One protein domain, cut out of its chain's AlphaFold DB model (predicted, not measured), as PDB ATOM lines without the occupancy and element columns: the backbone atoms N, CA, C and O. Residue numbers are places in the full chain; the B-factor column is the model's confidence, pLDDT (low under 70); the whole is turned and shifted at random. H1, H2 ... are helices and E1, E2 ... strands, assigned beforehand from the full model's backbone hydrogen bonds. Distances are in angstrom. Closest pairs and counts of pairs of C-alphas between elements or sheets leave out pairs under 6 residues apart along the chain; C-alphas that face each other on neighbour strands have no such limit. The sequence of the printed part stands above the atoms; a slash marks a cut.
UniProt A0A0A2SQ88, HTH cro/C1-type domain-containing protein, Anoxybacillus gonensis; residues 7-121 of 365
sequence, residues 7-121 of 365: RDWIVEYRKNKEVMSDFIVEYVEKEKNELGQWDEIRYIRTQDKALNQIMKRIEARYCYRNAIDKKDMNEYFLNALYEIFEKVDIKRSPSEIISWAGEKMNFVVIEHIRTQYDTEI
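What this domain is: This is residues 7 to 121 of the 365 residues of the protein "HTH cro/C1-type domain-containing protein" of Anoxybacillus gonensis (UniProt A0A0A2SQ88). A long two-stranded hairpin, E1 and E2, packs through E2 on helix H4, which lies between the hairpin and the longest helix, H5; H5 crosses H4 and runs beside H3. Two short helices, H1 and H2, lie near the start of E1, and residues 114 to 121 stick out. The printed part has 115 residues, with five named helices and two named strands that follow along the chain as H1 H2 E1 E2 H3 H4 H5; E1 and E2 form an antiparallel sheet in the order E1 - E2, and the class is mixed, helices and strands. It is compact, with a radius of gyration of the C-alphas of 15.3 A, and spans 48 by 31 by 21 A, only just elongated.

Where its parts are: E1, residues 24 to 32, is 24.5 A long and begins at C-alpha 24 (6.188, -13.649, -20.803). E2, residues 38 to 46, is 25.7 A. H4, residues 70 to 87, is 25.6 A; H3, residues 49 to 62, is 20.1 A. H5, residues 94 to 119, is 37.4 A and ends at C-alpha 119 (-3.672, -42.193, -15.185). H1 is residues 7 to 13 and H2 residues 19 to 23.

How they stand to each other: The hairpin E1 and E2 has N 27 and O 43 within hydrogen-bond range at 2.9 A. The closest C-alphas of E2 and H4, Tyr 43 and Asn 74, are 6.1 A apart. H4, the hub, touches H5, closest at C-alphas Ala 80 and Met 105, 5.3 A, at a steep tilt of 50 degrees, opposite ways. H3 touches H5, closest at C-alphas Ile 54 and Gly 102, 6.2 A, at a shallow tilt of 23 degrees, the same way. H3 and H4, a helical hairpin, only just touch, with 3 pairs of C-alphas within 8 A, closest at Glu 59 and Met 73, 7.1 A. H1 touches H2, closest at C-alphas Tyr 13 and Val 19, 5.1 A. In the five helices every O i to N i+4 pair is within hydrogen-bond range.

The domain as a whole: The C-alphas farthest apart, Leu 35 and Lys 91, are 49.5 A apart. The printed part has no cut and no long link. Confidence is under 70 at residues 34, 61 to 69, 96 to 97 and 110 to 121.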
ATOM      1  N   ARG A   7      16.447 -12.771 -11.695       92.31
ATOM      2  CA  ARG A   7      16.358 -12.254 -10.316       92.31
ATOM      3  C   ARG A   7      15.674 -10.888 -10.254       92.31
ATOM      4  O   ARG A   7      14.830 -10.684  -9.388       92.31
ATOM      5  N   ASP A   8      16.025  -9.974 -11.158       91.88
ATOM      6  CA  ASP A   8      15.440  -8.629 -11.203       91.88
ATOM      7  C   ASP A   8      13.937  -8.702 -11.510       91.88
ATOM      8  O   ASP A   8      13.136  -8.063 -10.832       91.88
ATOM      9  N   TRP A   9      13.550  -9.557 -12.463       93.56
ATOM     10  CA  TRP A   9      12.147  -9.810 -12.803       93.56
ATOM     11  C   TRP A   9      11.351 -10.398 -11.633       93.56
ATOM     12  O   TRP A   9      10.244  -9.941 -11.359       93.56
ATOM     13  N   ILE A  10      11.920 -11.353 -10.893       92.38
ATOM     14  CA  ILE A  10      11.278 -11.946  -9.708       92.38
ATOM     15  C   ILE A  10      11.102 -10.903  -8.599       92.38
ATOM     16  O   ILE A  10      10.047 -10.828  -7.967       92.38
ATOM     17  N   VAL A  11      12.133 -10.090  -8.344       92.69
ATOM     18  CA  VAL A  11      12.087  -9.042  -7.315       92.69
ATOM     19  C   VAL A  11      11.029  -7.991  -7.649       92.69
ATOM     20  O   VAL A  11      10.324  -7.536  -6.747       92.69
ATOM     21  N   GLU A  12      10.897  -7.617  -8.921       93.50
ATOM     22  CA  GLU A  12       9.846  -6.709  -9.379       93.50
ATOM     23  C   GLU A  12       8.458  -7.353  -9.302       93.50
ATOM     24  O   GLU A  12       7.549  -6.742  -8.745       93.50
ATOM     25  N   TYR A  13       8.305  -8.609  -9.735       94.75
ATOM     26  CA  TYR A  13       7.041  -9.349  -9.652       94.75
ATOM     27  C   TYR A  13       6.499  -9.476  -8.227       94.75
ATOM     28  O   TYR A  13       5.300  -9.343  -7.985       94.75
ATOM     29  N   ARG A  14       7.383  -9.691  -7.247       90.44
ATOM     30  CA  ARG A  14       6.993  -9.765  -5.829       90.44
ATOM     31  C   ARG A  14       6.445  -8.447  -5.283       90.44
ATOM     32  O   ARG A  14       5.810  -8.458  -4.234       90.44
ATOM     33  N   LYS A  15       6.683  -7.331  -5.978       92.50
ATOM     34  CA  LYS A  15       6.131  -6.008  -5.658       92.50
ATOM     35  C   LYS A  15       4.941  -5.650  -6.546       92.50
ATOM     36  O   LYS A  15       4.019  -5.001  -6.068       92.50
ATOM     37  N   ASN A  16       4.962  -6.070  -7.809       92.25
ATOM     38  CA  ASN A  16       3.885  -5.883  -8.770       92.25
ATOM     39  C   ASN A  16       3.690  -7.155  -9.608       92.25
ATOM     40  O   ASN A  16       4.489  -7.450 -10.494       92.25
ATOM     41  N   LYS A  17       2.594  -7.878  -9.367       87.88
ATOM     42  CA  LYS A  17       2.297  -9.148 -10.041       87.88
ATOM     43  C   LYS A  17       2.101  -9.004 -11.558       87.88
ATOM     44  O   LYS A  17       2.352  -9.965 -12.282       87.88
ATOM     45  N   GLU A  18       1.743  -7.815 -12.046       89.19
ATOM     46  CA  GLU A  18       1.574  -7.526 -13.482       89.19
ATOM     47  C   GLU A  18       2.880  -7.679 -14.276       89.19
ATOM     48  O   GLU A  18       2.860  -7.959 -15.466       89.19
ATOM     49  N   VAL A  19       4.038  -7.615 -13.614       89.12
ATOM     50  CA  VAL A  19       5.353  -7.798 -14.255       89.12
ATOM     51  C   VAL A  19       5.493  -9.170 -14.936       89.12
ATOM     52  O   VAL A  19       6.322  -9.335 -15.830       89.12
ATOM     53  N   MET A  20       4.676 -10.159 -14.559       88.38
ATOM     54  CA  MET A  20       4.667 -11.467 -15.217       88.38
ATOM     55  C   MET A  20       4.258 -11.377 -16.694       88.38
ATOM     56  O   MET A  20       4.885 -12.028 -17.529       88.38
ATOM     57  N   SER A  21       3.261 -10.554 -17.042       84.88
ATOM     58  CA  SER A  21       2.830 -10.403 -18.440       84.88
ATOM     59  C   SER A  21       3.872  -9.697 -19.303       84.88
ATOM     60  O   SER A  21       3.953  -9.962 -20.494       84.88
ATOM     61  N   ASP A  22       4.710  -8.848 -18.704       88.25
ATOM     62  CA  ASP A  22       5.828  -8.207 -19.409       88.25
ATOM     63  C   ASP A  22       7.007  -9.173 -19.610       88.25
ATOM     64  O   ASP A  22       7.782  -9.062 -20.571       88.25
ATOM     65  N   PHE A  23       7.167 -10.117 -18.680       90.38
ATOM     66  CA  PHE A  23       8.214 -11.129 -18.717       90.38
ATOM     67  C   PHE A  23       7.923 -12.243 -19.730       90.38
ATOM     68  O   PHE A  23       8.854 -12.736 -20.382       90.38
ATOM     69  N   ILE A  24       6.655 -12.638 -19.855       90.38
ATOM     70  CA  ILE A  24       6.188 -13.649 -20.803       90.38
ATOM     71  C   ILE A  24       5.969 -12.998 -22.170       90.38
ATOM     72  O   ILE A  24       5.228 -12.037 -22.320       90.38
ATOM     73  N   VAL A  25       6.623 -13.538 -23.194       87.94
ATOM     74  CA  VAL A  25       6.497 -13.090 -24.582       87.94
ATOM     75  C   VAL A  25       5.735 -14.145 -25.365       87.94
ATOM     76  O   VAL A  25       6.253 -15.239 -25.587       87.94
ATOM     77  N   GLU A  26       4.530 -13.811 -25.812       86.50
ATOM     78  CA  GLU A  26       3.746 -14.674 -26.694       86.50
ATOM     79  C   GLU A  26       4.248 -14.590 -28.142       86.50
ATOM     80  O   GLU A  26       4.617 -13.522 -28.640       86.50
ATOM     81  N   TYR A  27       4.253 -15.722 -28.839       83.06
ATOM     82  CA  TYR A  27       4.465 -15.795 -30.280       83.06
ATOM     83  C   TYR A  27       3.471 -16.768 -30.911       83.06
ATOM     84  O   TYR A  27       3.032 -17.719 -30.269       83.06
ATOM     85  N   VAL A  28       3.108 -16.515 -32.168       84.06
ATOM     86  CA  VAL A  28       2.141 -17.330 -32.910       84.06
ATOM     87  C   VAL A  28       2.878 -18.217 -33.903       84.06
ATOM     88  O   VAL A  28       3.761 -17.742 -34.622       84.06
ATOM     89  N   GLU A  29       2.500 -19.487 -33.967       82.00
ATOM     90  CA  GLU A  29       2.983 -20.440 -34.962       82.00
ATOM     91  C   GLU A  29       1.796 -21.091 -35.679       82.00
ATOM     92  O   GLU A  29       0.769 -21.377 -35.066       82.00
ATOM     93  N   LYS A  30       1.917 -21.270 -37.001       80.44
ATOM     94  CA  LYS A  30       0.893 -21.938 -37.812       80.44
ATOM     95  C   LYS A  30       1.170 -23.428 -37.856       80.44
ATOM     96  O   LYS A  30       2.162 -23.841 -38.454       80.44
ATOM     97  N   GLU A  31       0.267 -24.218 -37.298       77.94
ATOM     98  CA  GLU A  31       0.387 -25.676 -37.247       77.94
ATOM     99  C   GLU A  31      -0.918 -26.324 -37.729       77.94
ATOM    100  O   GLU A  31      -1.970 -25.687 -37.745       77.94
ATOM    101  N   LYS A  32      -0.869 -27.574 -38.197       70.69
ATOM    102  CA  LYS A  32      -2.087 -28.295 -38.591       70.69
ATOM    103  C   LYS A  32      -2.720 -28.935 -37.360       70.69
ATOM    104  O   LYS A  32      -2.033 -29.650 -36.640       70.69
ATOM    105  N   ASN A  33      -4.012 -28.712 -37.146       70.25
ATOM    106  CA  ASN A  33      -4.774 -29.396 -36.104       70.25
ATOM    107  C   ASN A  33      -5.018 -30.878 -36.460       70.25
ATOM    108  O   ASN A  33      -4.674 -31.333 -37.553       70.25
ATOM    109  N   GLU A  34      -5.647 -31.628 -35.553       60.81
ATOM    110  CA  GLU A  34      -5.946 -33.063 -35.715       60.81
ATOM    111  C   GLU A  34      -6.806 -33.381 -36.955       60.81
ATOM    112  O   GLU A  34      -6.772 -34.493 -37.475       60.81
ATOM    113  N   LEU A  35      -7.529 -32.387 -37.485       71.19
ATOM    114  CA  LEU A  35      -8.337 -32.482 -38.707       71.19
ATOM    115  C   LEU A  35      -7.559 -32.065 -39.973       71.19
ATOM    116  O   LEU A  35      -8.130 -31.969 -41.060       71.19
ATOM    117  N   GLY A  36      -6.260 -31.781 -39.847       71.38
ATOM    118  CA  GLY A  36      -5.377 -31.373 -40.940       71.38
ATOM    119  C   GLY A  36      -5.549 -29.922 -41.404       71.38
ATOM    120  O   GLY A  36      -4.966 -29.546 -42.429       71.38
ATOM    121  N   GLN A  37      -6.324 -29.106 -40.683       76.25
ATOM    122  CA  GLN A  37      -6.560 -27.692 -40.989       76.25
ATOM    123  C   GLN A  37      -5.493 -26.812 -40.338       76.25
ATOM    124  O   GLN A  37      -5.065 -27.083 -39.222       76.25
ATOM    125  N   TRP A  38      -5.065 -25.755 -41.029       75.94
ATOM    126  CA  TRP A  38      -4.110 -24.796 -40.475       75.94
ATOM    127  C   TRP A  38      -4.755 -23.975 -39.361       75.94
ATOM    128  O   TRP A  38      -5.768 -23.318 -39.590       75.94
ATOM    129  N   ASP A  39      -4.125 -23.995 -38.196       73.75
ATOM    130  CA  ASP A  39      -4.523 -23.290 -36.987       73.75
ATOM    131  C   ASP A  39      -3.363 -22.408 -36.491       73.75
ATOM    132  O   ASP A  39      -2.190 -22.692 -36.751       73.75
ATOM    133  N   GLU A  40      -3.687 -21.307 -35.819       80.88
ATOM    134  CA  GLU A  40      -2.713 -20.369 -35.251       80.88
ATOM    135  C   GLU A  40      -2.612 -20.593 -33.743       80.88
ATOM    136  O   GLU A  40      -3.482 -20.185 -32.974       80.88
ATOM    137  N   ILE A  41      -1.525 -21.226 -33.308       75.44
ATOM    138  CA  ILE A  41      -1.314 -21.572 -31.904       75.44
ATOM    139  C   ILE A  41      -0.390 -20.544 -31.259       75.44
ATOM    140  O   ILE A  41       0.626 -20.144 -31.833       75.44
ATOM    141  N   ARG A  42      -0.745 -20.114 -30.045       78.62
ATOM    142  CA  ARG A  42       0.060 -19.199 -29.234       78.62
ATOM    143  C   ARG A  42       0.966 -19.975 -28.291       78.62
ATOM    144  O   ARG A  42       0.490 -20.760 -27.477       78.62
ATOM    145  N   TYR A  43       2.255 -19.683 -28.359       83.88
ATOM    146  CA  TYR A  43       3.287 -20.250 -27.503       83.88
ATOM    147  C   TYR A  43       3.987 -19.156 -26.703       83.88
ATOM    148  O   TYR A  43       4.054 -18.001 -27.129       83.88
ATOM    149  N   ILE A  44       4.542 -19.521 -25.553       86.69
ATOM    150  CA  ILE A  44       5.216 -18.598 -24.650       86.69
ATOM    151  C   ILE A  44       6.736 -18.705 -24.744       86.69
ATOM    152  O   ILE A  44       7.326 -19.761 -24.966       86.69
ATOM    153  N   ARG A  45       7.398 -17.568 -24.558       88.38
ATOM    154  CA  ARG A  45       8.836 -17.426 -24.311       88.38
ATOM    155  C   ARG A  45       9.038 -16.453 -23.166       88.38
ATOM    156  O   ARG A  45       8.098 -15.842 -22.677       88.38
ATOM    157  N   THR A  46      10.286 -16.274 -22.762       90.62
ATOM    158  CA  THR A  46      10.645 -15.347 -21.689       90.62
ATOM    159  C   THR A  46      11.609 -14.271 -22.178       90.62
ATOM    160  O   THR A  46      12.408 -14.492 -23.099       90.62
ATOM    161  N   GLN A  47      11.548 -13.096 -21.545       89.12
ATOM    162  CA  GLN A  47      12.500 -11.996 -21.761       89.12
ATOM    163  C   GLN A  47      13.931 -12.365 -21.321       89.12
ATOM    164  O   GLN A  47      14.917 -11.824 -21.840       89.12
ATOM    165  N   ASP A  48      14.075 -13.307 -20.380       87.94
ATOM    166  CA  ASP A  48      15.378 -13.837 -19.975       87.94
ATOM    167  C   ASP A  48      15.903 -14.855 -21.003       87.94
ATOM    168  O   ASP A  48      15.337 -15.924 -21.225       87.94
ATOM    169  N   LYS A  49      17.032 -14.528 -21.648       84.94
ATOM    170  CA  LYS A  49      17.605 -15.379 -22.707       84.94
ATOM    171  C   LYS A  49      18.070 -16.743 -22.193       84.94
ATOM    172  O   LYS A  49      18.017 -17.695 -22.967       84.94
ATOM    173  N   ALA A  50      18.565 -16.832 -20.959       80.44
ATOM    174  CA  ALA A  50      19.072 -18.086 -20.415       80.44
ATOM    175  C   ALA A  50      17.907 -19.025 -20.087       80.44
ATOM    176  O   ALA A  50      17.929 -20.186 -20.489       80.44
ATOM    177  N   LEU A  51      16.840 -18.496 -19.479       84.50
ATOM    178  CA  LEU A  51      15.634 -19.276 -19.210       84.50
ATOM    179  C   LEU A  51      14.931 -19.720 -20.502       84.50
ATOM    180  O   LEU A  51      14.557 -20.880 -20.635       84.50
ATOM    181  N   ASN A  52      14.847 -18.847 -21.507       86.38
ATOM    182  CA  ASN A  52      14.301 -19.192 -22.822       86.38
ATOM    183  C   ASN A  52      15.117 -20.303 -23.524       86.38
ATOM    184  O   ASN A  52      14.557 -21.188 -24.165       86.38
ATOM    185  N   GLN A  53      16.449 -20.307 -23.386       82.38
ATOM    186  CA  GLN A  53      17.275 -21.412 -23.890       82.38
ATOM    187  C   GLN A  53      16.998 -22.729 -23.159       82.38
ATOM    188  O   GLN A  53      17.023 -23.782 -23.794       82.38
ATOM    189  N   ILE A  54      16.729 -22.679 -21.853       78.81
ATOM    190  CA  ILE A  54      16.344 -23.857 -21.072       78.81
ATOM    191  C   ILE A  54      14.990 -24.391 -21.553       78.81
ATOM    192  O   ILE A  54      14.910 -25.570 -21.888       78.81
ATOM    193  N   MET A  55      13.976 -23.530 -21.692       85.81
ATOM    194  CA  MET A  55      12.654 -23.909 -22.212       85.81
ATOM    195  C   MET A  55      12.768 -24.597 -23.578       85.81
ATOM    196  O   MET A  55      12.314 -25.724 -23.731       85.81
ATOM    197  N   LYS A  56      13.510 -24.013 -24.529       83.44
ATOM    198  CA  LYS A  56      13.745 -24.625 -25.853       83.44
ATOM    199  C   LYS A  56      14.419 -25.993 -25.791       83.44
ATOM    200  O   LYS A  56      14.129 -26.863 -26.608       83.44
ATOM    201  N   ARG A  57      15.359 -26.194 -24.860       74.81
ATOM    202  CA  ARG A  57      16.011 -27.501 -24.668       74.81
ATOM    203  C   ARG A  57      15.032 -28.535 -24.118       74.81
ATOM    204  O   ARG A  57      15.126 -29.696 -24.507       74.81
ATOM    205  N   ILE A  58      14.123 -28.126 -23.232       74.62
ATOM    206  CA  ILE A  58      13.068 -28.986 -22.686       74.62
ATOM    207  C   ILE A  58      12.056 -29.326 -23.794       74.62
ATOM    208  O   ILE A  58      11.826 -30.506 -24.044       74.62
ATOM    209  N   GLU A  59      11.559 -28.341 -24.547       77.94
ATOM    210  CA  GLU A  59      10.687 -28.559 -25.719       77.94
ATOM    211  C   GLU A  59      11.315 -29.545 -26.711       77.94
ATOM    212  O   GLU A  59      10.722 -30.567 -27.047       77.94
ATOM    213  N   ALA A  60      12.563 -29.303 -27.129       71.06
ATOM    214  CA  ALA A  60      13.269 -30.182 -28.060       71.06
ATOM    215  C   ALA A  60      13.471 -31.602 -27.506       71.06
ATOM    216  O   ALA A  60      13.554 -32.562 -28.268       71.06
ATOM    217  N   ARG A  61      13.562 -31.758 -26.182       68.19
ATOM    218  CA  ARG A  61      13.738 -33.060 -25.534       68.19
ATOM    219  C   ARG A  61      12.439 -33.869 -25.502       68.19
ATOM    220  O   ARG A  61      12.508 -35.084 -25.694       68.19
ATOM    221  N   TYR A  62      11.300 -33.226 -25.248       68.00
ATOM    222  CA  TYR A  62      10.033 -33.913 -24.965       68.00
ATOM    223  C   TYR A  62       9.021 -33.834 -26.119       68.00
ATOM    224  O   TYR A  62       8.397 -34.845 -26.435       68.00
ATOM    225  N   CYS A  63       8.931 -32.712 -26.835       64.62
ATOM    226  CA  CYS A  63       8.018 -32.568 -27.974       64.62
ATOM    227  C   CYS A  63       8.542 -33.285 -29.231       64.62
ATOM    228  O   CYS A  63       7.771 -33.919 -29.937       64.62
ATOM    229  N   TYR A  64       9.861 -33.293 -29.480       52.66
ATOM    230  CA  TYR A  64      10.451 -33.985 -30.649       52.66
ATOM    231  C   TYR A  64      10.217 -35.509 -30.647       52.66
ATOM    232  O   TYR A  64      10.352 -36.171 -31.671       52.66
ATOM    233  N   ARG A  65       9.896 -36.085 -29.484       50.72
ATOM    234  CA  ARG A  65       9.636 -37.521 -29.314       50.72
ATOM    235  C   ARG A  65       8.142 -37.855 -29.249       50.72
ATOM    236  O   ARG A  65       7.826 -38.985 -28.898       50.72
ATOM    237  N   ASN A  66       7.260 -36.894 -29.543       54.97
ATOM    238  CA  ASN A  66       5.807 -36.985 -29.344       54.97
ATOM    239  C   ASN A  66       5.415 -37.412 -27.916       54.97
ATOM    240  O   ASN A  66       4.385 -38.045 -27.727       54.97
ATOM    241  N   ALA A  67       6.253 -37.117 -26.914       56.97
ATOM    242  CA  ALA A  67       5.960 -37.482 -25.528       56.97
ATOM    243  C   ALA A  67       4.994 -36.488 -24.871       56.97
ATOM    244  O   ALA A  67       4.318 -36.844 -23.918       56.97
ATOM    245  N   ILE A  68       4.974 -35.242 -25.356       64.88
ATOM    246  CA  ILE A  68       4.052 -34.188 -24.932       64.88
ATOM    247  C   ILE A  68       3.756 -33.323 -26.156       64.88
ATOM    248  O   ILE A  68       4.698 -32.915 -26.852       64.88
ATOM    249  N   ASP A  69       2.480 -33.019 -26.403       69.12
ATOM    250  CA  ASP A  69       2.112 -31.990 -27.372       69.12
ATOM    251  C   ASP A  69       2.752 -30.654 -26.959       69.12
ATOM    252  O   ASP A  69       2.845 -30.279 -25.788       69.12
ATOM    253  N   LYS A  70       3.240 -29.905 -27.941       73.25
ATOM    254  CA  LYS A  70       3.830 -28.588 -27.713       73.25
ATOM    255  C   LYS A  70       2.834 -27.627 -27.043       73.25
ATOM    256  O   LYS A  70       3.266 -26.727 -26.324       73.25
ATOM    257  N   LYS A  71       1.524 -27.811 -27.251       75.88
ATOM    258  CA  LYS A  71       0.450 -27.073 -26.565       75.88
ATOM    259  C   LYS A  71       0.451 -27.332 -25.059       75.88
ATOM    260  O   LYS A  71       0.492 -26.372 -24.296       75.88
ATOM    261  N   ASP A  72       0.504 -28.591 -24.641       75.19
ATOM    262  CA  ASP A  72       0.494 -28.957 -23.217       75.19
ATOM    263  C   ASP A  72       1.798 -28.524 -22.532       75.19
ATOM    264  O   ASP A  72       1.801 -27.995 -21.420       75.19
ATOM    265  N   MET A  73       2.927 -28.631 -23.246       80.94
ATOM    266  CA  MET A  73       4.221 -28.121 -22.781       80.94
ATOM    267  C   MET A  73       4.171 -26.622 -22.439       80.94
ATOM    268  O   MET A  73       4.809 -26.165 -21.487       80.94
ATOM    269  N   ASN A  74       3.400 -25.854 -23.208       82.94
ATOM    270  CA  ASN A  74       3.224 -24.422 -23.008       82.94
ATOM    271  C   ASN A  74       2.542 -24.110 -21.665       82.94
ATOM    272  O   ASN A  74       2.967 -23.203 -20.946       82.94
ATOM    273  N   GLU A  75       1.521 -24.891 -21.304       82.69
ATOM    274  CA  GLU A  75       0.815 -24.778 -20.024       82.69
ATOM    275  C   GLU A  75       1.722 -25.163 -18.846       82.69
ATOM    276  O   GLU A  75       1.778 -24.462 -17.832       82.69
ATOM    277  N   TYR A  76       2.533 -26.211 -19.005       84.38
ATOM    278  CA  TYR A  76       3.488 -26.631 -17.977       84.38
ATOM    279  C   TYR A  76       4.547 -25.568 -17.696       84.38
ATOM    280  O   TYR A  76       4.877 -25.306 -16.535       84.38
ATOM    281  N   PHE A  77       5.059 -24.907 -18.735       88.00
ATOM    282  CA  PHE A  77       5.985 -23.798 -18.535       88.00
ATOM    283  C   PHE A  77       5.337 -22.602 -17.856       88.00
ATOM    284  O   PHE A  77       5.986 -21.992 -17.006       88.00
ATOM    285  N   LEU A  78       4.086 -22.277 -18.183       88.69
ATOM    286  CA  LEU A  78       3.355 -21.216 -17.494       88.69
ATOM    287  C   LEU A  78       3.253 -21.510 -15.995       88.69
ATOM    288  O   LEU A  78       3.676 -20.689 -15.179       88.69
ATOM    289  N   ASN A  79       2.798 -22.708 -15.628       85.75
ATOM    290  CA  ASN A  79       2.667 -23.114 -14.227       85.75
ATOM    291  C   ASN A  79       4.015 -23.087 -13.490       85.75
ATOM    292  O   ASN A  79       4.124 -22.531 -12.393       85.75
ATOM    293  N   ALA A  80       5.071 -23.609 -14.119       86.62
ATOM    294  CA  ALA A  80       6.414 -23.576 -13.550       86.62
ATOM    295  C   ALA A  80       6.934 -22.139 -13.368       86.62
ATOM    296  O   ALA A  80       7.556 -21.841 -12.349       86.62
ATOM    297  N   LEU A  81       6.672 -21.235 -14.319       91.44
ATOM    298  CA  LEU A  81       7.076 -19.830 -14.233       91.44
ATOM    299  C   LEU A  81       6.436 -19.121 -13.041       91.44
ATOM    300  O   LEU A  81       7.149 -18.450 -12.290       91.44
ATOM    301  N   TYR A  82       5.130 -19.303 -12.829       90.12
ATOM    302  CA  TYR A  82       4.451 -18.759 -11.654       90.12
ATOM    303  C   TYR A  82       5.078 -19.279 -10.361       90.12
ATOM    304  O   TYR A  82       5.424 -18.490  -9.480       90.12
ATOM    305  N   GLU A  83       5.321 -20.586 -10.271       87.81
ATOM    306  CA  GLU A  83       5.913 -21.173  -9.074       87.81
ATOM    307  C   GLU A  83       7.343 -20.671  -8.816       87.81
ATOM    308  O   GLU A  83       7.705 -20.375  -7.674       87.81
ATOM    309  N   ILE A  84       8.152 -20.514  -9.867       90.12
ATOM    310  CA  ILE A  84       9.514 -19.979  -9.767       90.12
ATOM    311  C   ILE A  84       9.489 -18.554  -9.228       90.12
ATOM    312  O   ILE A  84      10.203 -18.241  -8.275       90.12
ATOM    313  N   PHE A  85       8.648 -17.698  -9.803       92.50
ATOM    314  CA  PHE A  85       8.540 -16.300  -9.402       92.50
ATOM    315  C   PHE A  85       8.039 -16.130  -7.960       92.50
ATOM    316  O   PHE A  85       8.400 -15.169  -7.269       92.50
ATOM    317  N   GLU A  86       7.255 -17.082  -7.462       88.75
ATOM    318  CA  GLU A  86       6.765 -17.064  -6.089       88.75
ATOM    319  C   GLU A  86       7.758 -17.648  -5.090       88.75
ATOM    320  O   GLU A  86       8.031 -17.006  -4.074       88.75
ATOM    321  N   LYS A  87       8.362 -18.802  -5.378       87.56
ATOM    322  CA  LYS A  87       9.040 -19.616  -4.356       87.56
ATOM    323  C   LYS A  87      10.564 -19.531  -4.346       87.56
ATOM    324  O   LYS A  87      11.166 -19.881  -3.336       87.56
ATOM    325  N   VAL A  88      11.211 -19.068  -5.418       86.50
ATOM    326  CA  VAL A  88      12.683 -19.110  -5.495       86.50
ATOM    327  C   VAL A  88      13.357 -18.205  -4.456       86.50
ATOM    328  O   VAL A  88      12.916 -17.083  -4.194       86.50
ATOM    329  N   ASP A  89      14.452 -18.664  -3.852       84.25
ATOM    330  CA  ASP A  89      15.211 -17.839  -2.911       84.25
ATOM    331  C   ASP A  89      16.013 -16.757  -3.651       84.25
ATOM    332  O   ASP A  89      17.037 -17.020  -4.284       84.25
ATOM    333  N   ILE A  90      15.555 -15.509  -3.536       86.38
ATOM    334  CA  ILE A  90      16.179 -14.335  -4.159       86.38
ATOM    335  C   ILE A  90      17.489 -13.906  -3.487       86.38
ATOM    336  O   ILE A  90      18.085 -12.925  -3.932       86.38
ATOM    337  N   LYS A  91      17.933 -14.566  -2.407       84.69
ATOM    338  CA  LYS A  91      19.272 -14.351  -1.829       84.69
ATOM    339  C   LYS A  91      20.370 -15.018  -2.659       84.69
ATOM    340  O   LYS A  91      21.508 -14.556  -2.607       84.69
ATOM    341  N   ARG A  92      20.020 -16.032  -3.455       80.12
ATOM    342  CA  ARG A  92      20.927 -16.740  -4.366       80.12
ATOM    343  C   ARG A  92      21.491 -15.821  -5.455       80.12
ATOM    344  O   ARG A  92      20.920 -14.774  -5.795       80.12
ATOM    345  N   SER A  93      22.624 -16.216  -6.026       78.44
ATOM    346  CA  SER A  93      23.198 -15.547  -7.193       78.44
ATOM    347  C   SER A  93      22.287 -15.707  -8.424       78.44
ATOM    348  O   SER A  93      21.541 -16.684  -8.530       78.44
ATOM    349  N   PRO A  94      22.323 -14.775  -9.396       80.06
ATOM    350  CA  PRO A  94      21.509 -14.886 -10.609       80.06
ATOM    351  C   PRO A  94      21.706 -16.203 -11.380       80.06
ATOM    352  O   PRO A  94      20.744 -16.728 -11.935       80.06
ATOM    353  N   SER A  95      22.923 -16.758 -11.389       74.31
ATOM    354  CA  SER A  95      23.228 -18.054 -12.010       74.31
ATOM    355  C   SER A  95      22.569 -19.224 -11.281       74.31
ATOM    356  O   SER A  95      21.995 -20.093 -11.931       74.31
ATOM    357  N   GLU A  96      22.586 -19.229  -9.947       66.38
ATOM    358  CA  GLU A  96      21.925 -20.265  -9.141       66.38
ATOM    359  C   GLU A  96      20.399 -20.200  -9.271       66.38
ATOM    360  O   GLU A  96      19.740 -21.234  -9.312       66.38
ATOM    361  N   ILE A  97      19.832 -18.994  -9.384       69.88
ATOM    362  CA  ILE A  97      18.394 -18.796  -9.628       69.88
ATOM    363  C   ILE A  97      18.001 -19.357 -10.998       69.88
ATOM    364  O   ILE A  97      16.980 -20.028 -11.101       69.88
ATOM    365  N   ILE A  98      18.813 -19.130 -12.037       79.69
ATOM    366  CA  ILE A  98      18.588 -19.705 -13.371       79.69
ATOM    367  C   ILE A  98      18.708 -21.233 -13.356       79.69
ATOM    368  O   ILE A  98      17.863 -21.903 -13.946       79.69
ATOM    369  N   SER A  99      19.718 -21.787 -12.675       70.31
ATOM    370  CA  SER A  99      19.897 -23.243 -12.566       70.31
ATOM    371  C   SER A  99      18.699 -23.892 -11.878       70.31
ATOM    372  O   SER A  99      18.084 -24.805 -12.424       70.31
ATOM    373  N   TRP A 100      18.297 -23.343 -10.730       82.44
ATOM    374  CA  TRP A 100      17.159 -23.840  -9.965       82.44
ATOM    375  C   TRP A 100      15.837 -23.697 -10.730       82.44
ATOM    376  O   TRP A 100      15.019 -24.613 -10.738       82.44
ATOM    377  N   ALA A 101      15.632 -22.571 -11.422       78.75
ATOM    378  CA  ALA A 101      14.473 -22.374 -12.290       78.75
ATOM    379  C   ALA A 101      14.415 -23.436 -13.400       78.75
ATOM    380  O   ALA A 101      13.345 -23.971 -13.683       78.75
ATOM    381  N   GLY A 102      15.561 -23.784 -13.990       73.38
ATOM    382  CA  GLY A 102      15.646 -24.837 -14.998       73.38
ATOM    383  C   GLY A 102      15.339 -26.232 -14.454       73.38
ATOM    384  O   GLY A 102      14.579 -26.972 -15.078       73.38
ATOM    385  N   GLU A 103      15.873 -26.576 -13.281       72.00
ATOM    386  CA  GLU A 103      15.551 -27.825 -12.579       72.00
ATOM    387  C   GLU A 103      14.058 -27.915 -12.267       72.00
ATOM    388  O   GLU A 103      13.431 -28.937 -12.541       72.00
ATOM    389  N   LYS A 104      13.469 -26.825 -11.765       80.44
ATOM    390  CA  LYS A 104      12.054 -26.773 -11.411       80.44
ATOM    391  C   LYS A 104      11.140 -26.899 -12.630       80.44
ATOM    392  O   LYS A 104      10.185 -27.668 -12.578       80.44
ATOM    393  N   MET A 105      11.446 -26.213 -13.734       81.62
ATOM    394  CA  MET A 105      10.712 -26.377 -14.998       81.62
ATOM    395  C   MET A 105      10.763 -27.820 -15.496       81.62
ATOM    396  O   MET A 105       9.740 -28.394 -15.850       81.62
ATOM    397  N   ASN A 106      11.954 -28.421 -15.497       72.75
ATOM    398  CA  ASN A 106      12.126 -29.797 -15.945       72.75
ATOM    399  C   ASN A 106      11.417 -30.794 -15.011       72.75
ATOM    400  O   ASN A 106      10.867 -31.783 -15.483       72.75
ATOM    401  N   PHE A 107      11.391 -30.522 -13.703       72.25
ATOM    402  CA  PHE A 107      10.660 -31.321 -12.724       72.25
ATOM    403  C   PHE A 107       9.151 -31.296 -12.977       72.25
ATOM    404  O   PHE A 107       8.565 -32.364 -13.080       72.25
ATOM    405  N   VAL A 108       8.541 -30.114 -13.144       74.44
ATOM    406  CA  VAL A 108       7.089 -29.981 -13.401       74.44
ATOM    407  C   VAL A 108       6.680 -30.752 -14.658       74.44
ATOM    408  O   VAL A 108       5.676 -31.460 -14.651       74.44
ATOM    409  N   VAL A 109       7.500 -30.674 -15.710       70.19
ATOM    410  CA  VAL A 109       7.293 -31.428 -16.953       70.19
ATOM    411  C   VAL A 109       7.403 -32.940 -16.715       70.19
ATOM    412  O   VAL A 109       6.539 -33.687 -17.155       70.19
ATOM    413  N   ILE A 110       8.425 -33.418 -15.994       66.06
ATOM    414  CA  ILE A 110       8.596 -34.855 -15.698       66.06
ATOM    415  C   ILE A 110       7.485 -35.389 -14.792       66.06
ATOM    416  O   ILE A 110       7.025 -36.510 -14.998       66.06
ATOM    417  N   GLU A 111       7.082 -34.625 -13.783       67.94
ATOM    418  CA  GLU A 111       6.010 -34.993 -12.863       67.94
ATOM    419  C   GLU A 111       4.695 -35.163 -13.625       67.94
ATOM    420  O   GLU A 111       4.063 -36.204 -13.490       67.94
ATOM    421  N   HIS A 112       4.360 -34.221 -14.518       65.44
ATOM    422  CA  HIS A 112       3.165 -34.326 -15.356       65.44
ATOM    423  C   HIS A 112       3.192 -35.542 -16.283       65.44
ATOM    424  O   HIS A 112       2.204 -36.272 -16.354       65.44
ATOM    425  N   ILE A 113       4.334 -35.803 -16.931       61.69
ATOM    426  CA  ILE A 113       4.527 -37.017 -17.736       61.69
ATOM    427  C   ILE A 113       4.224 -38.258 -16.891       61.69
ATOM    428  O   ILE A 113       3.460 -39.118 -17.316       61.69
ATOM    429  N   ARG A 114       4.791 -38.356 -15.682       59.00
ATOM    430  CA  ARG A 114       4.560 -39.506 -14.795       59.00
ATOM    431  C   ARG A 114       3.094 -39.637 -14.407       59.00
ATOM    432  O   ARG A 114       2.551 -40.724 -14.521       59.00
ATOM    433  N   THR A 115       2.446 -38.538 -14.024       58.41
ATOM    434  CA  THR A 115       1.039 -38.575 -13.618       58.41
ATOM    435  C   THR A 115       0.100 -38.936 -14.764       58.41
ATOM    436  O   THR A 115      -0.867 -39.644 -14.510       58.41
ATOM    437  N   GLN A 116       0.378 -38.521 -16.007       50.59
ATOM    438  CA  GLN A 116      -0.409 -38.932 -17.179       50.59
ATOM    439  C   GLN A 116      -0.200 -40.415 -17.515       50.59
ATOM    440  O   GLN A 116      -1.175 -41.127 -17.735       50.59
ATOM    441  N   TYR A 117       1.037 -40.922 -17.445       41.31
ATOM    442  CA  TYR A 117       1.301 -42.357 -17.618       41.31
ATOM    443  C   TYR A 117       0.723 -43.224 -16.488       41.31
ATOM    444  O   TYR A 117       0.356 -44.366 -16.748       41.31
ATOM    445  N   ASP A 118       0.580 -42.692 -15.270       35.38
ATOM    446  CA  ASP A 118      -0.105 -43.374 -14.163       35.38
ATOM    447  C   ASP A 118      -1.643 -43.295 -14.264       35.38
ATOM    448  O   ASP A 118      -2.334 -44.118 -13.666       35.38
ATOM    449  N   THR A 119      -2.208 -42.342 -15.022       30.86
ATOM    450  CA  THR A 119      -3.672 -42.193 -15.185       30.86
ATOM    451  C   THR A 119      -4.236 -42.765 -16.485       30.86
ATOM    452  O   THR A 119      -5.420 -43.092 -16.516       30.86
ATOM    453  N   GLU A 120      -3.430 -42.986 -17.527       28.17
ATOM    454  CA  GLU A 120      -3.880 -43.658 -18.762       28.17
ATOM    455  C   GLU A 120      -3.965 -45.194 -18.647       28.17
ATOM    456  O   GLU A 120      -4.455 -45.863 -19.556       28.17
ATOM    457  N   ILE A 121      -3.582 -45.780 -17.505       28.48
ATOM    458  CA  ILE A 121      -3.730 -47.220 -17.227       28.48
ATOM    459  C   ILE A 121      -5.042 -47.481 -16.473       28.48
ATOM    460  O   ILE A 121      -5.064 -48.080 -15.404       28.48
TER     461      ILE A 121